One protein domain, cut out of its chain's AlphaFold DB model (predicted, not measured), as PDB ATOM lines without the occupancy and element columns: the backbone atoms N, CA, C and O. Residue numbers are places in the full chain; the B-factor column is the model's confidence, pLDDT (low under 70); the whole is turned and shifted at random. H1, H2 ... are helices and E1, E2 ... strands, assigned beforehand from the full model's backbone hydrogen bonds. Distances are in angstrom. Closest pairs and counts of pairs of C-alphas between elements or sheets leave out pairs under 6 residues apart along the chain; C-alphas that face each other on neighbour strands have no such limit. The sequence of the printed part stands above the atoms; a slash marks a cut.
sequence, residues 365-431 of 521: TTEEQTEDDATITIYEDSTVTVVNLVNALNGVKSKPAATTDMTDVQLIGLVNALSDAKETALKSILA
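AT A GLANCE: This is residues 365 to 431 of the 521 residues of an uncharacterized protein of Flavobacterium sp. (strain CF136) (UniProt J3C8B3). Three helices make a loose triangle, and a short two-stranded hairpin, E1 and E2, covers the end where H1 and H2 begin and H3 ends. The long link 396 to 407 folds back from H1 to H2. The 67 printed residues hold E1, E2, H1, H2, H3 in that order, an antiparallel sheet and a mixed class; the whole is compact, radius of gyration of the C-alphas 10.6 A, spans 29 by 23 by 18 A.

IN THESE COORDINATES: E1 is residues 375 to 378, from C-alpha 375 at (147.361, -0.017, -190.350), and E2 382 to 385. H1 is 386 to 395, 14.0 A; H2 408 to 416, 12.2 A; H3 420 to 430, 15.0 A, ending at C-alpha 430 (140.445, 8.677, -196.309).

HOW THE PARTS SIT: In the hairpin E1 and E2, N 376 and O 384 are 2.8 A apart, within hydrogen-bond range. The closest C-alphas of E1 and H1, Thr 375 and Val 386, are 5.3 A apart. H1 touches H3, closest C-alphas Ala 392 and Leu 426, 6.1 A, at a steep tilt of 46 degrees, opposite ways. H1 and H2 only just touch, with 3 pairs of C-alphas within 8 A, closest Leu 393 and Val 415, 7.5 A. In H1, H2 and H3 every O i to N i+4 pair is within hydrogen-bond range.

THE WHOLE: The C-alphas of Asp 372 and Ala 421 are farthest apart, 30.6 A. The printed part has no cut. pLDDT is under 70 in residues 365 to 374, 378 to 382 and 399 to 400.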
ATOM      1  N   THR A 365     132.256  -0.922-185.292       55.31
ATOM      2  CA  THR A 365     132.870  -2.047-184.569       55.31
ATOM      3  C   THR A 365     134.225  -2.406-185.166       55.31
ATOM      4  O   THR A 365     134.371  -2.452-186.383       55.31
ATOM      5  N   THR A 366     135.189  -2.718-184.306       53.31
ATOM      6  CA  THR A 366     136.495  -3.272-184.678       53.31
ATOM      7  C   THR A 366     136.426  -4.762-185.013       53.31
ATOM      8  O   THR A 366     135.695  -5.514-184.367       53.31
ATOM      9  N   GLU A 367     137.285  -5.213-185.932       46.75
ATOM     10  CA  GLU A 367     137.947  -6.513-185.765       46.75
ATOM     11  C   GLU A 367     139.070  -6.329-184.727       46.75
ATOM     12  O   GLU A 367     139.764  -5.313-184.752       46.75
ATOM     13  N   GLU A 368     139.222  -7.243-183.763       42.53
ATOM     14  CA  GLU A 368     140.304  -7.169-182.769       42.53
ATOM     15  C   GLU A 368     141.670  -7.159-183.476       42.53
ATOM     16  O   GLU A 368     142.122  -8.195-183.963       42.53
ATOM     17  N   GLN A 369     142.349  -6.009-183.502       51.28
ATOM     18  CA  GLN A 369     143.764  -5.930-183.852       51.28
ATOM     19  C   GLN A 369     144.590  -5.338-182.703       51.28
ATOM     20  O   GLN A 369     144.096  -4.610-181.840       51.28
ATOM     21  N   THR A 370     145.835  -5.800-182.620       48.97
ATOM     22  CA  THR A 370     146.781  -5.566-181.524       48.97
ATOM     23  C   THR A 370     147.709  -4.404-181.848       48.97
ATOM     24  O   THR A 370     148.250  -4.411-182.942       48.97
ATOM     25  N   GLU A 371     147.968  -3.562-180.839       52.69
ATOM     26  CA  GLU A 371     148.783  -2.324-180.689       52.69
ATOM     27  C   GLU A 371     150.091  -2.119-181.512       52.69
ATOM     28  O   GLU A 371     150.758  -1.106-181.326       52.69
ATOM     29  N   ASP A 372     150.482  -3.034-182.402       55.00
ATOM     30  CA  ASP A 372     151.750  -3.054-183.153       55.00
ATOM     31  C   ASP A 372     151.570  -2.983-184.691       55.00
ATOM     32  O   ASP A 372     152.542  -3.125-185.444       55.00
ATOM     33  N   ASP A 373     150.353  -2.788-185.203       62.47
ATOM     34  CA  ASP A 373     150.086  -2.646-186.633       62.47
ATOM     35  C   ASP A 373     150.195  -1.199-187.137       62.47
ATOM     36  O   ASP A 373     149.716  -0.226-186.569       62.47
ATOM     37  N   ALA A 374     150.845  -1.041-188.295       69.06
ATOM     38  CA  ALA A 374     150.960   0.251-188.976       69.06
ATOM     39  C   ALA A 374     149.645   0.691-189.657       69.06
ATOM     40  O   ALA A 374     149.590   1.760-190.281       69.06
ATOM     41  N   THR A 375     148.605  -0.143-189.594       73.00
ATOM     42  CA  THR A 375     147.361  -0.017-190.350       73.00
ATOM     43  C   THR A 375     146.159  -0.379-189.503       73.00
ATOM     44  O   THR A 375     146.205  -1.375-188.803       73.00
ATOM     45  N   ILE A 376     145.076   0.370-189.676       73.44
ATOM     46  CA  ILE A 376     143.804   0.228-188.982       73.44
ATOM     47  C   ILE A 376     142.674   0.131-190.007       73.44
ATOM     48  O   ILE A 376     142.675   0.834-191.022       73.44
ATOM     49  N   THR A 377     141.701  -0.740-189.756       71.25
ATOM     50  CA  THR A 377     140.539  -0.913-190.634       71.25
ATOM     51  C   THR A 377     139.345  -0.132-190.096       71.25
ATOM     52  O   THR A 377     138.944  -0.297-188.947       71.25
ATOM     53  N   ILE A 378     138.780   0.731-190.936       68.38
ATOM     54  CA  ILE A 378     137.627   1.584-190.631       68.38
ATOM     55  C   ILE A 378     136.606   1.475-191.771       68.38
ATOM     56  O   ILE A 378     137.000   1.257-192.910       68.38
ATOM     57  N   TYR A 379     135.311   1.647-191.493       69.19
ATOM     58  CA  TYR A 379     134.229   1.660-192.495       69.19
ATOM     59  C   TYR A 379     134.241   0.474-193.482       69.19
ATOM     60  O   TYR A 379     134.755   0.598-194.595       69.19
ATOM     61  N   GLU A 380     133.622  -0.645-193.091       58.66
ATOM     62  CA  GLU A 380     133.353  -1.787-193.990       58.66
ATOM     63  C   GLU A 380     134.606  -2.235-194.785       58.66
ATOM     64  O   GLU A 380     134.595  -2.280-196.013       58.66
ATOM     65  N   ASP A 381     135.699  -2.536-194.069       57.88
ATOM     66  CA  ASP A 381     136.959  -3.112-194.581       57.88
ATOM     67  C   ASP A 381     137.974  -2.145-195.232       57.88
ATOM     68  O   ASP A 381     138.937  -2.582-195.873       57.88
ATOM     69  N   SER A 382     137.843  -0.823-195.048       68.12
ATOM     70  CA  SER A 382     138.864   0.121-195.538       68.12
ATOM     71  C   SER A 382     140.085   0.161-194.610       68.12
ATOM     72  O   SER A 382     140.094   0.855-193.593       68.12
ATOM     73  N   THR A 383     141.147  -0.560-194.970       72.00
ATOM     74  CA  THR A 383     142.438  -0.505-194.267       72.00
ATOM     75  C   THR A 383     143.202   0.777-194.621       72.00
ATOM     76  O   THR A 383     143.605   0.982-195.768       72.00
ATOM     77  N   VAL A 384     143.435   1.635-193.629       76.25
ATOM     78  CA  VAL A 384     144.219   2.879-193.727       76.25
ATOM     79  C   VAL A 384     145.421   2.819-192.791       76.25
ATOM     80  O   VAL A 384     145.430   2.052-191.839       76.25
ATOM     81  N   THR A 385     146.468   3.612-193.022       77.69
ATOM     82  CA  THR A 385     147.580   3.683-192.058       77.69
ATOM     83  C   THR A 385     147.177   4.493-190.824       77.69
ATOM     84  O   THR A 385     146.415   5.460-190.935       77.69
ATOM     85  N   VAL A 386     147.723   4.148-189.653       77.00
ATOM     86  CA  VAL A 386     147.460   4.874-188.391       77.00
ATOM     87  C   VAL A 386     147.807   6.360-188.531       77.00
ATOM     88  O   VAL A 386     147.047   7.233-188.120       77.00
ATOM     89  N   VAL A 387     148.920   6.670-189.201       76.19
ATOM     90  CA  VAL A 387     149.358   8.052-189.458       76.19
ATOM     91  C   VAL A 387     148.353   8.814-190.326       76.19
ATOM     92  O   VAL A 387     148.016   9.958-190.012       76.19
ATOM     93  N   ASN A 388     147.834   8.189-191.388       77.50
ATOM     94  CA  ASN A 388     146.869   8.839-192.276       77.50
ATOM     95  C   ASN A 388     145.536   9.063-191.556       77.50
ATOM     96  O   ASN A 388     144.940  10.130-191.708       77.50
ATOM     97  N   LEU A 389     145.100   8.111-190.722       80.56
ATOM     98  CA  LEU A 389     143.914   8.281-189.886       80.56
ATOM     99  C   LEU A 389     144.089   9.430-188.886       80.56
ATOM    100  O   LEU A 389     143.216  10.288-188.797       80.56
ATOM    101  N   VAL A 390     145.221   9.501-188.181       82.19
ATOM    102  CA  VAL A 390     145.524  10.584-187.229       82.19
ATOM    103  C   VAL A 390     145.521  11.950-187.919       82.19
ATOM    104  O   VAL A 390     144.902  12.896-187.428       82.19
ATOM    105  N   ASN A 391     146.163  12.064-189.084       79.56
ATOM    106  CA  ASN A 391     146.175  13.306-189.858       79.56
ATOM    107  C   ASN A 391     144.771  13.696-190.332       79.56
ATOM    108  O   ASN A 391     144.390  14.864-190.232       79.56
ATOM    109  N   ALA A 392     143.981  12.728-190.800       80.56
ATOM    110  CA  ALA A 392     142.618  12.967-191.256       80.56
ATOM    111  C   ALA A 392     141.683  13.365-190.099       80.56
ATOM    112  O   ALA A 392     140.931  14.332-190.236       80.56
ATOM    113  N   LEU A 393     141.786  12.699-188.941       82.06
ATOM    114  CA  LEU A 393     141.062  13.028-187.706       82.06
ATOM    115  C   LEU A 393     141.392  14.442-187.210       82.06
ATOM    116  O   LEU A 393     140.494  15.227-186.894       82.06
ATOM    117  N   ASN A 394     142.671  14.813-187.223       82.62
ATOM    118  CA  ASN A 394     143.101  16.169-186.884       82.62
ATOM    119  C   ASN A 394     142.636  17.203-187.924       82.62
ATOM    120  O   ASN A 394     142.260  18.318-187.557       82.62
ATOM    121  N   GLY A 395     142.574  16.826-189.204       76.56
ATOM    122  CA  GLY A 395     142.016  17.647-190.281       76.56
ATOM    123  C   GLY A 395     140.528  17.965-190.091       76.56
ATOM    124  O   GLY A 395     140.110  19.103-190.311       76.56
ATOM    125  N   VAL A 396     139.738  17.000-189.604       79.62
ATOM    126  CA  VAL A 396     138.315  17.202-189.258       79.62
ATOM    127  C   VAL A 396     138.098  17.753-187.845       79.62
ATOM    128  O   VAL A 396     136.954  17.964-187.431       79.62
ATOM    129  N   LYS A 397     139.184  18.050-187.116       77.62
ATOM    130  CA  LYS A 397     139.170  18.550-185.735       77.62
ATOM    131  C   LYS A 397     138.389  17.615-184.804       77.62
ATOM    132  O   LYS A 397     137.384  18.026-184.209       77.62
ATOM    133  N   SER A 398     138.811  16.354-184.724       73.00
ATOM    134  CA  SER A 398     138.336  15.423-183.695       73.00
ATOM    135  C   SER A 398     138.672  15.943-182.292       73.00
ATOM    136  O   SER A 398     139.621  16.713-182.107       73.00
ATOM    137  N   LYS A 399     137.891  15.522-181.295       67.38
ATOM    138  CA  LYS A 399     138.152  15.800-179.881       67.38
ATOM    139  C   LYS A 399     138.064  14.499-179.070       67.38
ATOM    140  O   LYS A 399     137.038  13.835-179.171       67.38
ATOM    141  N   PRO A 400     139.092  14.152-178.269       69.56
ATOM    142  CA  PRO A 400     140.427  14.765-178.245       69.56
ATOM    143  C   PRO A 400     141.156  14.706-179.607       69.56
ATOM    144  O   PRO A 400     140.755  13.991-180.527       69.56
ATOM    145  N   ALA A 401     142.205  15.521-179.754       77.69
ATOM    146  CA  ALA A 401     143.049  15.490-180.949       77.69
ATOM    147  C   ALA A 401     143.713  14.114-181.067       77.69
ATOM    148  O   ALA A 401     144.226  13.593-180.074       77.69
ATOM    149  N   ALA A 402     143.696  13.538-182.265       81.31
ATOM    150  CA  ALA A 402     144.277  12.228-182.500       81.31
ATOM    151  C   ALA A 402     145.807  12.309-182.413       81.31
ATOM    152  O   ALA A 402     146.424  13.237-182.949       81.31
ATOM    153  N   THR A 403     146.428  11.328-181.764       79.06
ATOM    154  CA  THR A 403     147.886  11.168-181.739       79.06
ATOM    155  C   THR A 403     148.258   9.770-182.209       79.06
ATOM    156  O   THR A 403     147.452   8.848-182.142       79.06
ATOM    157  N   THR A 404     149.490   9.603-182.687       76.44
ATOM    158  CA  THR A 404     150.017   8.293-183.105       76.44
ATOM    159  C   THR A 404     150.247   7.332-181.940       76.44
ATOM    160  O   THR A 404     150.479   6.158-182.181       76.44
ATOM    161  N   ASP A 405     150.192   7.828-180.701       77.50
ATOM    162  CA  ASP A 405     150.361   7.030-179.480       77.50
ATOM    163  C   ASP A 405     149.024   6.465-178.962       77.50
ATOM    164  O   ASP A 405     148.994   5.766-177.950       77.50
ATOM    165  N   MET A 406     147.902   6.826-179.596       77.25
ATOM    166  CA  MET A 406     146.588   6.291-179.251       77.25
ATOM    167  C   MET A 406     146.445   4.862-179.760       77.25
ATOM    168  O   MET A 406     146.840   4.557-180.881       77.25
ATOM    169  N   THR A 407     145.812   4.008-178.959       78.75
ATOM    170  CA  THR A 407     145.452   2.657-179.393       78.75
ATOM    171  C   THR A 407     144.376   2.711-180.477       78.75
ATOM    172  O   THR A 407     143.579   3.651-180.533       78.75
ATOM    173  N   ASP A 408     144.271   1.668-181.293       74.31
ATOM    174  CA  ASP A 408     143.237   1.565-182.332       74.31
ATOM    175  C   ASP A 408     141.817   1.742-181.789       74.31
ATOM    176  O   ASP A 408     140.983   2.424-182.384       74.31
ATOM    177  N   VAL A 409     141.557   1.213-180.591       74.38
ATOM    178  CA  VAL A 409     140.280   1.393-179.886       74.38
ATOM    179  C   VAL A 409     140.025   2.869-179.564       74.38
ATOM    180  O   VAL A 409     138.889   3.332-179.659       74.38
ATOM    181  N   GLN A 410     141.062   3.622-179.190       77.62
ATOM    182  CA  GLN A 410     140.947   5.058-178.931       77.62
ATOM    183  C   GLN A 410     140.718   5.843-180.226       77.62
ATOM    184  O   GLN A 410     139.862   6.725-180.247       77.62
ATOM    185  N   LEU A 411     141.418   5.503-181.313       80.25
ATOM    186  CA  LEU A 411     141.240   6.149-182.619       80.25
ATOM    187  C   LEU A 411     139.846   5.894-183.201       80.25
ATOM    188  O   LEU A 411     139.216   6.817-183.709       80.25
ATOM    189  N   ILE A 412     139.318   4.679-183.071       77.25
ATOM    190  CA  ILE A 412     137.954   4.353-183.513       77.25
ATOM    191  C   ILE A 412     136.912   5.002-182.605       77.25
ATOM    192  O   ILE A 412     135.905   5.507-183.096       77.25
ATOM    193  N   GLY A 413     137.188   5.103-181.302       74.56
ATOM    194  CA  GLY A 413     136.388   5.920-180.391       74.56
ATOM    195  C   GLY A 413     136.286   7.379-180.849       74.56
ATOM    196  O   GLY A 413     135.199   7.951-180.808       74.56
ATOM    197  N   LEU A 414     137.381   7.963-181.356       80.38
ATOM    198  CA  LEU A 414     137.369   9.310-181.937       80.38
ATOM    199  C   LEU A 414     136.543   9.397-183.214       80.38
ATOM    200  O   LEU A 414     135.848  10.391-183.391       80.38
ATOM    201  N   VAL A 415     136.625   8.390-184.089       82.31
ATOM    202  CA  VAL A 415     135.812   8.311-185.313       82.31
ATOM    203  C   VAL A 415     134.324   8.277-184.965       82.31
ATOM    204  O   VAL A 415     133.556   9.064-185.507       82.31
ATOM    205  N   ASN A 416     133.934   7.424-184.019       80.62
ATOM    206  CA  ASN A 416     132.549   7.257-183.580       80.62
ATOM    207  C   ASN A 416     131.987   8.483-182.840       80.62
ATOM    208  O   ASN A 416     130.781   8.704-182.838       80.62
ATOM    209  N   ALA A 417     132.854   9.286-182.218       79.94
ATOM    210  CA  ALA A 417     132.475  10.540-181.568       79.94
ATOM    211  C   ALA A 417     132.328  11.723-182.549       79.94
ATOM    212  O   ALA A 417     131.985  12.835-182.133       79.94
ATOM    213  N   LEU A 418     132.626  11.533-183.842       81.69
ATOM    214  CA  LEU A 418     132.432  12.574-184.847       81.69
ATOM    215  C   LEU A 418     130.946  12.800-185.122       81.69
ATOM    216  O   LEU A 418     130.126  11.893-185.035       81.69
ATOM    217  N   SER A 419     130.611  14.029-185.516       80.56
ATOM    218  CA  SER A 419     129.309  14.284-186.124       80.56
ATOM    219  C   SER A 419     129.241  13.731-187.542       80.56
ATOM    220  O   SER A 419     130.274  13.686-188.215       80.56
ATOM    221  N   ASP A 420     128.045  13.439-188.054       81.75
ATOM    222  CA  ASP A 420     127.834  12.884-189.404       81.75
ATOM    223  C   ASP A 420     128.530  13.734-190.485       81.75
ATOM    224  O   ASP A 420     129.116  13.230-191.448       81.75
ATOM    225  N   ALA A 421     128.529  15.061-190.309       79.81
ATOM    226  CA  ALA A 421     129.240  15.978-191.197       79.81
ATOM    227  C   ALA A 421     130.768  15.777-191.167       79.81
ATOM    228  O   ALA A 421     131.416  15.790-192.219       79.81
ATOM    229  N   LYS A 422     131.354  15.605-189.977       82.44
ATOM    230  CA  LYS A 422     132.791  15.342-189.811       82.44
ATOM    231  C   LYS A 422     133.151  13.927-190.253       82.44
ATOM    232  O   LYS A 422     134.206  13.756-190.849       82.44
ATOM    233  N   GLU A 423     132.283  12.946-190.036       82.75
ATOM    234  CA  GLU A 423     132.459  11.577-190.521       82.75
ATOM    235  C   GLU A 423     132.458  11.534-192.053       82.75
ATOM    236  O   GLU A 423     133.348  10.952-192.670       82.75
ATOM    237  N   THR A 424     131.524  12.242-192.693       81.88
ATOM    238  CA  THR A 424     131.490  12.393-194.155       81.88
ATOM    239  C   THR A 424     132.771  13.050-194.678       81.88
ATOM    240  O   THR A 424     133.349  12.595-195.668       81.88
ATOM    241  N   ALA A 425     133.255  14.096-194.002       81.50
ATOM    242  CA  ALA A 425     134.523  14.735-194.343       81.50
ATOM    243  C   ALA A 425     135.715  13.781-194.150       81.50
ATOM    244  O   ALA A 425     136.587  13.713-195.014       81.50
ATOM    245  N   LEU A 426     135.723  13.002-193.067       83.19
ATOM    246  CA  LEU A 426     136.748  12.008-192.773       83.19
ATOM    247  C   LEU A 426     136.786  10.923-193.858       83.19
ATOM    248  O   LEU A 426     137.852  10.658-194.409       83.19
ATOM    249  N   LYS A 427     135.627  10.368-194.239       81.38
ATOM    250  CA  LYS A 427     135.487   9.421-195.360       81.38
ATOM    251  C   LYS A 427     136.015  10.015-196.664       81.38
ATOM    252  O   LYS A 427     136.725   9.340-197.401       81.38
ATOM    253  N   SER A 428     135.735  11.292-196.937       78.88
ATOM    254  CA  SER A 428     136.262  11.962-198.132       78.88
ATOM    255  C   SER A 428     137.787  12.114-198.118       78.88
ATOM    256  O   SER A 428     138.384  12.084-199.193       78.88
ATOM    257  N   ILE A 429     138.410  12.322-196.956       77.38
ATOM    258  CA  ILE A 429     139.873  12.446-196.826       77.38
ATOM    259  C   ILE A 429     140.537  11.067-196.938       77.38
ATOM    260  O   ILE A 429     141.582  10.920-197.572       77.38
ATOM    261  N   LEU A 430     139.920  10.043-196.348       79.19
ATOM    262  CA  LEU A 430     140.445   8.677-196.309       79.19
ATOM    263  C   LEU A 430     140.117   7.852-197.557       79.19
ATOM    264  O   LEU A 430     140.633   6.749-197.705       79.19
ATOM    265  N   ALA A 431     139.329   8.396-198.485       79.19
ATOM    266  CA  ALA A 431     139.001   7.731-199.736       79.19
ATOM    267  C   ALA A 431     140.256   7.329-200.537       79.19
ATOM    268  O   ALA A 431     141.254   8.065-200.611       79.19
TER     269      ALA A 431